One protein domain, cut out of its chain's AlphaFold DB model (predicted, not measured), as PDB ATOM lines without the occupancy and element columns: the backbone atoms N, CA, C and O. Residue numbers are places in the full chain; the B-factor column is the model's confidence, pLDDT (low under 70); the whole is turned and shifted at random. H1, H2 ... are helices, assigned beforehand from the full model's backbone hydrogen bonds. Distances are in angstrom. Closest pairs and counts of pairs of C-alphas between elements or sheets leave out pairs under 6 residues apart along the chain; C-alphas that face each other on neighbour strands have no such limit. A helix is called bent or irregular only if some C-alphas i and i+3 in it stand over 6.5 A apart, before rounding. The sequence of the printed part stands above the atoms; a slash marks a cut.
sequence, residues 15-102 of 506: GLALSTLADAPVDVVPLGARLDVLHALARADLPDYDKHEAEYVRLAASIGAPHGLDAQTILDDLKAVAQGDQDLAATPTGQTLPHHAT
ATOM      1  N   GLY A  15     -36.988  43.301 -19.657       68.12
ATOM      2  CA  GLY A  15     -37.562  42.750 -20.888       68.12
ATOM      3  C   GLY A  15     -36.511  42.168 -21.845       68.12
ATOM      4  O   GLY A  15     -36.719  41.101 -22.431       68.12
ATOM      5  N   LEU A  16     -35.338  42.801 -21.970       71.19
ATOM      6  CA  LEU A  16     -34.225  42.248 -22.755       71.19
ATOM      7  C   LEU A  16     -33.673  40.966 -22.121       71.19
ATOM      8  O   LEU A  16     -33.403  40.014 -22.851       71.19
ATOM      9  N   ALA A  17     -33.520  40.915 -20.796       68.62
ATOM     10  CA  ALA A  17     -33.041  39.727 -20.089       68.62
ATOM     11  C   ALA A  17     -34.023  38.553 -20.240       68.62
ATOM     12  O   ALA A  17     -33.619  37.465 -20.650       68.62
ATOM     13  N   LEU A  18     -35.319  38.798 -20.021       69.31
ATOM     14  CA  LEU A  18     -36.394  37.822 -20.225       69.31
ATOM     15  C   LEU A  18     -36.438  37.319 -21.673       69.31
ATOM     16  O   LEU A  18     -36.474  36.112 -21.910       69.31
ATOM     17  N   SER A  19     -36.359  38.226 -22.652       73.62
ATOM     18  CA  SER A  19     -36.307  37.860 -24.072       73.62
ATOM     19  C   SER A  19     -35.055  37.058 -24.422       73.62
ATOM     20  O   SER A  19     -35.146  36.080 -25.158       73.62
ATOM     21  N   THR A  20     -33.895  37.432 -23.876       70.62
ATOM     22  CA  THR A  20     -32.627  36.722 -24.102       70.62
ATOM     23  C   THR A  20     -32.689  35.302 -23.547       70.62
ATOM     24  O   THR A  20     -32.264  34.367 -24.218       70.62
ATOM     25  N   LEU A  21     -33.260  35.122 -22.352       70.75
ATOM     26  CA  LEU A  21     -33.478  33.800 -21.760       70.75
ATOM     27  C   LEU A  21     -34.483  32.969 -22.565       70.75
ATOM     28  O   LEU A  21     -34.264  31.775 -22.764       70.75
ATOM     29  N   ALA A  22     -35.557  33.590 -23.059       75.38
ATOM     30  CA  ALA A  22     -36.551  32.913 -23.886       75.38
ATOM     31  C   ALA A  22     -35.950  32.419 -25.216       75.38
ATOM     32  O   ALA A  22     -36.230  31.295 -25.642       75.38
ATOM     33  N   ASP A  23     -35.100  33.241 -25.837       78.50
ATOM     34  CA  ASP A  23     -34.461  32.976 -27.133       78.50
ATOM     35  C   ASP A  23     -33.210  32.100 -27.044       78.50
ATOM     36  O   ASP A  23     -32.731  31.604 -28.070       78.50
ATOM     37  N   ALA A  24     -32.663  31.907 -25.842       71.19
ATOM     38  CA  ALA A  24     -31.523  31.033 -25.647       71.19
ATOM     39  C   ALA A  24     -31.847  29.620 -26.173       71.19
ATOM     40  O   ALA A  24     -32.969  29.135 -26.010       71.19
ATOM     41  N   PRO A  25     -30.898  28.911 -26.800       74.19
ATOM     42  CA  PRO A  25     -31.089  27.505 -27.145       74.19
ATOM     43  C   PRO A  25     -31.291  26.638 -25.890       74.19
ATOM     44  O   PRO A  25     -30.715  26.929 -24.844       74.19
ATOM     45  N   VAL A  26     -32.100  25.575 -25.955       72.69
ATOM     46  CA  VAL A  26     -32.387  24.702 -24.787       72.69
ATOM     47  C   VAL A  26     -31.154  23.903 -24.343       72.69
ATOM     48  O   VAL A  26     -31.012  23.586 -23.168       72.69
ATOM     49  N   ASP A  27     -30.234  23.623 -25.263       65.12
ATOM     50  CA  ASP A  27     -28.918  23.039 -24.985       65.12
ATOM     51  C   ASP A  27     -27.945  24.030 -24.322       65.12
ATOM     52  O   ASP A  27     -26.909  23.617 -23.804       65.12
ATOM     53  N   VAL A  28     -28.286  25.325 -24.308       65.38
ATOM     54  CA  VAL A  28     -27.542  26.374 -23.600       65.38
ATOM     55  C   VAL A  28     -28.249  26.780 -22.312       65.38
ATOM     56  O   VAL A  28     -27.582  26.929 -21.308       65.38
ATOM     57  N   VAL A  29     -29.568  26.956 -22.295       71.44
ATOM     58  CA  VAL A  29     -30.348  27.250 -21.080       71.44
ATOM     59  C   VAL A  29     -31.490  26.236 -20.988       71.44
ATOM     60  O   VAL A  29     -32.514  26.419 -21.667       71.44
ATOM     61  N   PRO A  30     -31.326  25.171 -20.179       73.62
ATOM     62  CA  PRO A  30     -32.305  24.100 -20.043       73.62
ATOM     63  C   PRO A  30     -33.652  24.579 -19.506       73.62
ATOM     64  O   PRO A  30     -33.757  25.616 -18.852       73.62
ATOM     65  N   LEU A  31     -34.694  23.781 -19.749       85.56
ATOM     66  CA  LEU A  31     -36.058  24.082 -19.302       85.56
ATOM     67  C   LEU A  31     -36.141  24.294 -17.785       85.56
ATOM     68  O   LEU A  31     -36.794  25.237 -17.345       85.56
ATOM     69  N   GLY A  32     -35.441  23.468 -17.002       79.88
ATOM     70  CA  GLY A  32     -35.431  23.581 -15.545       79.88
ATOM     71  C   GLY A  32     -34.840  24.898 -15.049       79.88
ATOM     72  O   GLY A  32     -35.399  25.499 -14.135       79.88
ATOM     73  N   ALA A  33     -33.773  25.392 -15.680       75.94
ATOM     74  CA  ALA A  33     -33.192  26.689 -15.339       75.94
ATOM     75  C   ALA A  33     -34.154  27.851 -15.652       75.94
ATOM     76  O   ALA A  33     -34.266  28.797 -14.876       75.94
ATOM     77  N   ARG A  34     -34.899  27.779 -16.766       80.81
ATOM     78  CA  ARG A  34     -35.918  28.796 -17.099       80.81
ATOM     79  C   ARG A  34     -37.086  28.780 -16.117       80.81
ATOM     80  O   ARG A  34     -37.568  29.846 -15.742       80.81
ATOM     81  N   LEU A  35     -37.528  27.587 -15.712       85.19
ATOM     82  CA  LEU A  35     -38.563  27.415 -14.692       85.19
ATOM     83  C   LEU A  35     -38.121  27.990 -13.346       85.19
ATOM     84  O   LEU A  35     -38.908  28.703 -12.735       85.19
ATOM     85  N   ASP A  36     -36.876  27.760 -12.919       78.00
ATOM     86  CA  ASP A  36     -36.343  28.349 -11.682       78.00
ATOM     87  C   ASP A  36     -36.349  29.873 -11.730       78.00
ATOM     88  O   ASP A  36     -36.764  30.513 -10.768       78.00
ATOM     89  N   VAL A  37     -35.931  30.463 -12.856       78.31
ATOM     90  CA  VAL A  37     -35.969  31.918 -13.032       78.31
ATOM     91  C   VAL A  37     -37.404  32.431 -12.944       78.31
ATOM     92  O   VAL A  37     -37.662  33.370 -12.196       78.31
ATOM     93  N   LEU A  38     -38.354  31.817 -13.656       81.88
ATOM     94  CA  LEU A  38     -39.759  32.226 -13.572       81.88
ATOM     95  C   LEU A  38     -40.346  32.025 -12.172       81.88
ATOM     96  O   LEU A  38     -41.095  32.880 -11.717       81.88
ATOM     97  N   HIS A  39     -39.993  30.945 -11.476       82.62
ATOM     98  CA  HIS A  39     -40.426  30.692 -10.105       82.62
ATOM     99  C   HIS A  39     -39.854  31.730  -9.128       82.62
ATOM    100  O   HIS A  39     -40.584  32.273  -8.303       82.62
ATOM    101  N   ALA A  40     -38.567  32.068  -9.247       76.81
ATOM    102  CA  ALA A  40     -37.931  33.113  -8.448       76.81
ATOM    103  C   ALA A  40     -38.566  34.487  -8.707       76.81
ATOM    104  O   ALA A  40     -38.851  35.226  -7.766       76.81
ATOM    105  N   LEU A  41     -38.855  34.806  -9.973       79.88
ATOM    106  CA  LEU A  41     -39.584  36.021 -10.332       79.88
ATOM    107  C   LEU A  41     -41.015  35.987  -9.784       79.88
ATOM    108  O   LEU A  41     -41.488  37.009  -9.307       79.88
ATOM    109  N   ALA A  42     -41.697  34.839  -9.803       82.31
ATOM    110  CA  ALA A  42     -43.042  34.689  -9.250       82.31
ATOM    111  C   ALA A  42     -43.062  34.871  -7.724       82.31
ATOM    112  O   ALA A  42     -43.959  35.528  -7.202       82.31
ATOM    113  N   ARG A  43     -42.037  34.381  -7.011       79.00
ATOM    114  CA  ARG A  43     -41.824  34.667  -5.578       79.00
ATOM    115  C   ARG A  43     -41.628  36.155  -5.293       79.00
ATOM    116  O   ARG A  43     -41.994  36.609  -4.214       79.00
ATOM    117  N   ALA A  44     -41.062  36.892  -6.242       77.31
ATOM    118  CA  ALA A  44     -40.912  38.344  -6.192       77.31
ATOM    119  C   ALA A  44     -42.116  39.100  -6.796       77.31
ATOM    120  O   ALA A  44     -41.985  40.272  -7.136       77.31
ATOM    121  N   ASP A  45     -43.263  38.431  -6.957       81.50
ATOM    122  CA  ASP A  45     -44.501  38.979  -7.528       81.50
ATOM    123  C   ASP A  45     -44.357  39.539  -8.959       81.50
ATOM    124  O   ASP A  45     -45.004  40.508  -9.340       81.50
ATOM    125  N   LEU A  46     -43.503  38.904  -9.773       79.19
ATOM    126  CA  LEU A  46     -43.190  39.273 -11.162       79.19
ATOM    127  C   LEU A  46     -42.900  40.783 -11.329       79.19
ATOM    128  O   LEU A  46     -43.732  41.527 -11.855       79.19
ATOM    129  N   PRO A  47     -41.707  41.251 -10.925       76.94
ATOM    130  CA  PRO A  47     -41.355  42.667 -10.981       76.94
ATOM    131  C   PRO A  47     -41.590  43.293 -12.363       76.94
ATOM    132  O   PRO A  47     -41.212  42.728 -13.389       76.94
ATOM    133  N   ASP A  48     -42.207  44.479 -12.389       82.62
ATOM    134  CA  ASP A  48     -42.541  45.214 -13.619       82.62
ATOM    135  C   ASP A  48     -43.405  44.429 -14.634       82.62
ATOM    136  O   ASP A  48     -43.371  44.729 -15.832       82.62
ATOM    137  N   TYR A  49     -44.212  43.456 -14.184       82.44
ATOM    138  CA  TYR A  49     -45.052  42.641 -15.073       82.44
ATOM    139  C   TYR A  49     -45.894  43.482 -16.040       82.44
ATOM    140  O   TYR A  49     -45.852  43.238 -17.240       82.44
ATOM    141  N   ASP A  50     -46.564  44.538 -15.571       89.62
ATOM    142  CA  ASP A  50     -47.392  45.407 -16.426       89.62
ATOM    143  C   ASP A  50     -46.613  46.047 -17.592       89.62
ATOM    144  O   ASP A  50     -47.190  46.391 -18.625       89.62
ATOM    145  N   LYS A  51     -45.294  46.232 -17.439       87.75
ATOM    146  CA  LYS A  51     -44.414  46.804 -18.471       87.75
ATOM    147  C   LYS A  51     -43.794  45.737 -19.375       87.75
ATOM    148  O   LYS A  51     -43.408  46.068 -20.496       87.75
ATOM    149  N   HIS A  52     -43.671  44.503 -18.886       87.69
ATOM    150  CA  HIS A  52     -42.916  43.417 -19.520       87.69
ATOM    151  C   HIS A  52     -43.716  42.114 -19.671       87.69
ATOM    152  O   HIS A  52     -43.145  41.028 -19.796       87.69
ATOM    153  N   GLU A  53     -45.045  42.204 -19.657       94.56
ATOM    154  CA  GLU A  53     -45.959  41.062 -19.742       94.56
ATOM    155  C   GLU A  53     -45.643  40.192 -20.962       94.56
ATOM    156  O   GLU A  53     -45.537  38.971 -20.853       94.56
ATOM    157  N   ALA A  54     -45.418  40.815 -22.122       95.56
ATOM    158  CA  ALA A  54     -45.101  40.099 -23.351       95.56
ATOM    159  C   ALA A  54     -43.816  39.267 -23.223       95.56
ATOM    160  O   ALA A  54     -43.748  38.153 -23.743       95.56
ATOM    161  N   GLU A  55     -42.800  39.775 -22.528       91.75
ATOM    162  CA  GLU A  55     -41.531  39.090 -22.312       91.75
ATOM    163  C   GLU A  55     -41.635  37.968 -21.270       91.75
ATOM    164  O   GLU A  55     -41.050  36.901 -21.477       91.75
ATOM    165  N   TYR A  56     -42.433  38.145 -20.213       89.00
ATOM    166  CA  TYR A  56     -42.775  37.069 -19.272       89.00
ATOM    167  C   TYR A  56     -43.529  35.930 -19.963       89.00
ATOM    168  O   TYR A  56     -43.133  34.766 -19.865       89.00
ATOM    169  N   VAL A  57     -44.575  36.268 -20.722       96.75
ATOM    170  CA  VAL A  57     -45.359  35.311 -21.514       96.75
ATOM    171  C   VAL A  57     -44.471  34.611 -22.539       96.75
ATOM    172  O   VAL A  57     -44.583  33.403 -22.729       96.75
ATOM    173  N   ARG A  58     -43.537  35.327 -23.174       94.50
ATOM    174  CA  ARG A  58     -42.577  34.739 -24.115       94.50
ATOM    175  C   ARG A  58     -41.632  33.749 -23.435       94.50
ATOM    176  O   ARG A  58     -41.398  32.673 -23.987       94.50
ATOM    177  N   LEU A  59     -41.103  34.078 -22.255       85.75
ATOM    178  CA  LEU A  59     -40.257  33.160 -21.488       85.75
ATOM    179  C   LEU A  59     -41.037  31.903 -21.082       85.75
ATOM    180  O   LEU A  59     -40.556  30.797 -21.328       85.75
ATOM    181  N   ALA A  60     -42.262  32.055 -20.577       95.56
ATOM    182  CA  ALA A  60     -43.141  30.931 -20.254       95.56
ATOM    183  C   ALA A  60     -43.496  30.089 -21.497       95.56
ATOM    184  O   ALA A  60     -43.412  28.861 -21.465       95.56
ATOM    185  N   ALA A  61     -43.786  30.725 -22.634       95.62
ATOM    186  CA  ALA A  61     -44.041  30.038 -23.902       95.62
ATOM    187  C   ALA A  61     -42.823  29.239 -24.388       95.62
ATOM    188  O   ALA A  61     -42.991  28.152 -24.940       95.62
ATOM    189  N   SER A  62     -41.600  29.735 -24.155       91.06
ATOM    190  CA  SER A  62     -40.367  29.012 -24.501       91.06
ATOM    191  C   SER A  62     -40.213  27.686 -23.742       91.06
ATOM    192  O   SER A  62     -39.499  26.797 -24.202       91.06
ATOM    193  N   ILE A  63     -40.912  27.545 -22.610       92.56
ATOM    194  CA  ILE A  63     -40.969  26.325 -21.804       92.56
ATOM    195  C   ILE A  63     -42.159  25.460 -22.232       92.56
ATOM    196  O   ILE A  63     -41.997  24.271 -22.488       92.56
ATOM    197  N   GLY A  64     -43.356  26.049 -22.309       91.69
ATOM    198  CA  GLY A  64     -44.609  25.307 -22.454       91.69
ATOM    199  C   GLY A  64     -45.000  24.923 -23.875       91.69
ATOM    200  O   GLY A  64     -45.516  23.825 -24.096       91.69
ATOM    201  N   ALA A  65     -44.734  25.787 -24.859       90.31
ATOM    202  CA  ALA A  65     -45.234  25.603 -26.222       90.31
ATOM    203  C   ALA A  65     -44.772  24.286 -26.885       90.31
ATOM    204  O   ALA A  65     -45.609  23.634 -27.516       90.31
ATOM    205  N   PRO A  66     -43.513  23.818 -26.716       91.62
ATOM    206  CA  PRO A  66     -43.084  22.514 -27.239       91.62
ATOM    207  C   PRO A  66     -43.847  21.317 -26.649       91.62
ATOM    208  O   PRO A  66     -43.858  20.242 -27.247       91.62
ATOM    209  N   HIS A  67     -44.491  21.506 -25.496       92.56
ATOM    210  CA  HIS A  67     -45.220  20.487 -24.745       92.56
ATOM    211  C   HIS A  67     -46.745  20.683 -24.792       92.56
ATOM    212  O   HIS A  67     -47.478  19.944 -24.138       92.56
ATOM    213  N   GLY A  68     -47.238  21.655 -25.569       94.44
ATOM    214  CA  GLY A  68     -48.667  21.967 -25.652       94.44
ATOM    215  C   GLY A  68     -49.240  22.640 -24.399       94.44
ATOM    216  O   GLY A  68     -50.456  22.636 -24.227       94.44
ATOM    217  N   LEU A  69     -48.387  23.206 -23.540       96.00
ATOM    218  CA  LEU A  69     -48.799  24.017 -22.395       96.00
ATOM    219  C   LEU A  69     -48.950  25.481 -22.799       96.00
ATOM    220  O   LEU A  69     -48.111  26.039 -23.512       96.00
ATOM    221  N   ASP A  70     -50.005  26.105 -22.286       96.44
ATOM    222  CA  ASP A  70     -50.216  27.537 -22.416       96.44
ATOM    223  C   ASP A  70     -49.283  28.323 -21.478       96.44
ATOM    224  O   ASP A  70     -49.033  27.926 -20.337       96.44
ATOM    225  N   ALA A  71     -48.760  29.448 -21.967       97.19
ATOM    226  CA  ALA A  71     -47.807  30.271 -21.228       97.19
ATOM    227  C   ALA A  71     -48.413  30.862 -19.948       97.19
ATOM    228  O   ALA A  71     -47.724  30.936 -18.931       97.19
ATOM    229  N   GLN A  72     -49.695  31.238 -19.978       96.94
ATOM    230  CA  GLN A  72     -50.373  31.775 -18.803       96.94
ATOM    231  C   GLN A  72     -50.563  30.694 -17.741       96.94
ATOM    232  O   GLN A  72     -50.350  30.964 -16.567       96.94
ATOM    233  N   THR A  73     -50.860  29.455 -18.153       97.25
ATOM    234  CA  THR A  73     -50.938  28.313 -17.220       97.25
ATOM    235  C   THR A  73     -49.629  28.138 -16.447       97.25
ATOM    236  O   THR A  73     -49.663  27.967 -15.235       97.25
ATOM    237  N   ILE A  74     -48.474  28.259 -17.112       97.12
ATOM    238  CA  ILE A  74     -47.165  28.180 -16.443       97.12
ATOM    239  C   ILE A  74     -46.973  29.329 -15.448       97.12
ATOM    240  O   ILE A  74     -46.529  29.094 -14.327       97.12
ATOM    241  N   LEU A  75     -47.289  30.566 -15.839       96.69
ATOM    242  CA  LEU A  75     -47.149  31.724 -14.950       96.69
ATOM    243  C   LEU A  75     -48.063  31.612 -13.721       96.69
ATOM    244  O   LEU A  75     -47.616  31.888 -12.609       96.69
ATOM    245  N   ASP A  76     -49.311  31.187 -13.912       96.38
ATOM    246  CA  ASP A  76     -50.293  31.019 -12.838       96.38
ATOM    247  C   ASP A  76     -49.895  29.877 -11.891       96.38
ATOM    248  O   ASP A  76     -49.903  30.058 -10.671       96.38
ATOM    249  N   ASP A  77     -49.471  28.732 -12.440       97.00
ATOM    250  CA  ASP A  77     -48.986  27.596 -11.655       97.00
ATOM    251  C   ASP A  77     -47.785  28.000 -10.794       97.00
ATOM    252  O   ASP A  77     -47.782  27.746  -9.589       97.00
ATOM    253  N   LEU A  78     -46.792  28.682 -11.380       93.50
ATOM    254  CA  LEU A  78     -45.592  29.118 -10.663       93.50
ATOM    255  C   LEU A  78     -45.882  30.186  -9.603       93.50
ATOM    256  O   LEU A  78     -45.226  30.173  -8.565       93.50
ATOM    257  N   LYS A  79     -46.860  31.076  -9.815       94.19
ATOM    258  CA  LYS A  79     -47.320  32.018  -8.777       94.19
ATOM    259  C   LYS A  79     -47.932  31.291  -7.586       94.19
ATOM    260  O   LYS A  79     -47.567  31.581  -6.451       94.19
ATOM    261  N   ALA A  80     -48.822  30.336  -7.836       93.56
ATOM    262  CA  ALA A  80     -49.460  29.570  -6.771       93.56
ATOM    263  C   ALA A  80     -48.452  28.679  -6.016       93.56
ATOM    264  O   ALA A  80     -48.517  28.580  -4.792       93.56
ATOM    265  N   VAL A  81     -47.465  28.100  -6.711       91.25
ATOM    266  CA  VAL A  81     -46.343  27.385  -6.072       91.25
ATOM    267  C   VAL A  81     -45.498  28.337  -5.221       91.25
ATOM    268  O   VAL A  81     -45.232  28.052  -4.057       91.25
ATOM    269  N   ALA A  82     -45.138  29.506  -5.757       87.00
ATOM    270  CA  ALA A  82     -44.354  30.516  -5.049       87.00
ATOM    271  C   ALA A  82     -45.042  31.051  -3.778       87.00
ATOM    272  O   ALA A  82     -44.361  31.464  -2.839       87.00
ATOM    273  N   GLN A  83     -46.377  31.044  -3.749       87.94
ATOM    274  CA  GLN A  83     -47.202  31.441  -2.602       87.94
ATOM    275  C   GLN A  83     -47.421  30.304  -1.588       87.94
ATOM    276  O   GLN A  83     -47.933  30.552  -0.498       87.94
ATOM    277  N   GLY A  84     -46.993  29.076  -1.908       84.75
ATOM    278  CA  GLY A  84     -47.178  27.896  -1.063       84.75
ATOM    279  C   GLY A  84     -48.595  27.313  -1.104       84.75
ATOM    280  O   GLY A  84     -48.953  26.524  -0.230       84.75
ATOM    281  N   ASP A  85     -49.403  27.688  -2.100       85.31
ATOM    282  CA  ASP A  85     -50.787  27.223  -2.240       85.31
ATOM    283  C   ASP A  85     -50.874  25.796  -2.807       85.31
ATOM    284  O   ASP A  85     -51.862  25.092  -2.582       85.31
ATOM    285  N   GLN A  86     -49.856  25.361  -3.558       87.94
ATOM    286  CA  GLN A  86     -49.792  24.040  -4.184       87.94
ATOM    287  C   GLN A  86     -48.354  23.597  -4.478       87.94
ATOM    288  O   GLN A  86     -47.492  24.422  -4.768       87.94
ATOM    289  N   ASP A  87     -48.120  22.284  -4.502       87.88
ATOM    290  CA  ASP A  87     -46.859  21.712  -4.983       87.88
ATOM    291  C   ASP A  87     -46.817  21.730  -6.514       87.88
ATOM    292  O   ASP A  87     -47.796  21.351  -7.166       87.88
ATOM    293  N   LEU A  88     -45.666  22.066  -7.114       91.00
ATOM    294  CA  LEU A  88     -45.537  22.111  -8.577       91.00
ATOM    295  C   LEU A  88     -45.931  20.778  -9.225       91.00
ATOM    296  O   LEU A  88     -46.606  20.775 -10.251       91.00
ATOM    297  N   ALA A  89     -45.584  19.647  -8.602       90.44
ATOM    298  CA  ALA A  89     -45.919  18.306  -9.086       90.44
ATOM    299  C   ALA A  89     -47.436  18.050  -9.219       90.44
ATOM    300  O   ALA A  89     -47.854  17.198 -10.005       90.44
ATOM    301  N   ALA A  90     -48.272  18.787  -8.480       91.88
ATOM    302  CA  ALA A  90     -49.727  18.680  -8.546       91.88
ATOM    303  C   ALA A  90     -50.356  19.558  -9.646       91.88
ATOM    304  O   ALA A  90     -51.530  19.371  -9.971       91.88
ATOM    305  N   THR A  91     -49.593  20.480 -10.235       95.62
ATOM    306  CA  THR A  91     -50.076  21.446 -11.235       95.62
ATOM    307  C   THR A  91     -50.096  20.878 -12.660       95.62
ATOM    308  O   THR A  91     -49.348  19.939 -12.958       95.62
ATOM    309  N   PRO A  92     -50.881  21.459 -13.590       96.56
ATOM    310  CA  PRO A  92     -50.791  21.144 -15.017       96.56
ATOM    311  C   PRO A  92     -49.367  21.257 -15.578       96.56
ATOM    312  O   PRO A  92     -48.944  20.383 -16.343       96.56
ATOM    313  N   THR A  93     -48.616  22.290 -15.176       96.19
ATOM    314  CA  THR A  93     -47.214  22.483 -15.573       96.19
ATOM    315  C   THR A  93     -46.343  21.316 -15.115       96.19
ATOM    316  O   THR A  93     -45.637  20.719 -15.931       96.19
ATOM    317  N   GLY A  94     -46.434  20.932 -13.838       93.88
ATOM    318  CA  GLY A  94     -45.658  19.828 -13.269       93.88
ATOM    319  C   GLY A  94     -46.014  18.453 -13.831       93.88
ATOM    320  O   GLY A  94     -45.128  17.621 -13.999       93.88
ATOM    321  N   GLN A  95     -47.286  18.222 -14.168       94.62
ATOM    322  CA  GLN A  95     -47.760  16.952 -14.735       94.62
ATOM    323  C   GLN A  95     -47.422  16.781 -16.220       94.62
ATOM    324  O   GLN A  95     -47.379  15.655 -16.717       94.62
ATOM    325  N   THR A  96     -47.221  17.884 -16.946       96.00
ATOM    326  CA  THR A  96     -47.008  17.853 -18.401       96.00
ATOM    327  C   THR A  96     -45.530  17.908 -18.777       96.00
ATOM    328  O   THR A  96     -45.112  17.272 -19.750       96.00
ATOM    329  N   LEU A  97     -44.724  18.669 -18.034       95.19
ATOM    330  CA  LEU A  97     -43.290  18.761 -18.288       95.19
ATOM    331  C   LEU A  97     -42.551  17.518 -17.763       95.19
ATOM    332  O   LEU A  97     -42.991  16.882 -16.807       95.19
ATOM    333  N   PRO A  98     -41.405  17.147 -18.364       93.94
ATOM    334  CA  PRO A  98     -40.594  16.050 -17.851       93.94
ATOM    335  C   PRO A  98     -40.154  16.300 -16.403       93.94
ATOM    336  O   PRO A  98     -39.670  17.387 -16.099       93.94
ATOM    337  N   HIS A  99     -40.205  15.271 -15.550       94.12
ATOM    338  CA  HIS A  99     -39.863  15.378 -14.121       94.12
ATOM    339  C   HIS A  99     -38.501  16.037 -13.857       94.12
ATOM    340  O   HIS A  99     -38.375  16.915 -13.019       94.12
ATOM    341  N   HIS A 100     -37.469  15.696 -14.631       91.88
ATOM    342  CA  HIS A 100     -36.146  16.314 -14.484       91.88
ATOM    343  C   HIS A 100     -36.096  17.818 -14.798       91.88
ATOM    344  O   HIS A 100     -35.135  18.471 -14.414       91.88
ATOM    345  N   ALA A 101     -37.088  18.378 -15.493       90.69
ATOM    346  CA  ALA A 101     -37.187  19.821 -15.701       90.69
ATOM    347  C   ALA A 101     -37.885  20.525 -14.526       90.69
ATOM    348  O   ALA A 101     -37.611  21.693 -14.280       90.69
ATOM    349  N   THR A 102     -38.771  19.837 -13.804       93.25
ATOM    350  CA  THR A 102     -39.606  20.418 -12.739       93.25
ATOM    351  C   THR A 102     -39.140  20.054 -11.331       93.25
ATOM    352  O   THR A 102     -39.513  20.727 -10.374       93.25
TER     353      THR A 102
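What this domain is: This is residues 15 to 102 of the 506 residues of an uncharacterized protein of Acidimicrobiia bacterium (UniProt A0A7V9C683). Three helices, H1, H2 and H3, stand nearly side by side with their centres in a triangle, H2 running opposite to the other two, and a fourth, H4, packs across H2 and H3 on the side away from H1. Two short helices complete the side away from H1, H5 packing on H4 and H6 on the first residues of H2. The printed part has 88 residues with six named helices, H1 to H6 in order along the chain, and no named strand, and its class is all helix. It is compact, with a radius of gyration of the C-alphas of 11.8 A and spans of 31 by 28 by 18 A.

Where its parts are: H1 is residues 15 to 23, beginning at C-alpha 15 at (-37.562, 42.750, -20.888) and 12.0 A long from first to last C-alpha. H2 is residues 31 to 43, 18.3 A long. H3, residues 49 to 67, is the longest helix by residues and measures 24.2 A, starting at C-alpha 49 at (-45.052, 42.641, -15.073). H3 is irregular, with C-alphas 51 and 54 8.3 A apart, and has a kink of 37 degrees near residue 61. H4 is residues 71 to 82, 16.5 A long. H5 is residues 92 to 96, and H6 is residues 99 to 102, ending at C-alpha 102 at (-39.606, 20.418, -12.739).

How they stand to each other: H1 and H3 touch, their closest C-alphas being those of Ala 22 and Leu 59, 4.4 A apart, at a shallow tilt of 6 degrees, the same way. H1 and H2 are close but not clearly touching, the C-alphas of Leu 21 and Arg 34 being closest at 7.3 A. H2 and H3 form a helical hairpin at a shallow tilt of 32 degrees; H3 touches H2 with residues 59 to 63 alone, closest at the C-alphas of Leu 31 and Ile 63, 6.0 A. H4 touches H3 with residues 71 to 75 alone, about perpendicular at 76 degrees, the C-alphas of Ala 61 and Ala 71 being closest at 4.6 A. H2 touches H4 with residues 38 to 43 alone, at a steep tilt of 61 degrees, closest at the C-alphas of Arg 43 and Ala 82, 4.9 A. H4 touches H5 with residues 73 to 77 alone, the C-alphas of Ile 74 and Thr 93 being closest at 5.8 A. H2 touches H6 with residues 31 to 35 alone, closest at the C-alphas of Gly 32 and Ala 101, 4.2 A. H1 is apart from H4, H5 and H6. Every O i to N i+4 pair is within hydrogen-bond range in H1, H2, H4 and H5, 10 of 15 are in H3, and H6 is too short for such a pair.

The domain as a whole: The two C-alphas farthest apart are those of Lys 51 and His 99, 32.1 A. The printed part has no cut and no long link. The mean pLDDT of the printed part is 86.2; residue 15, residues 17 to 18 and residues 27 to 28 are under 70.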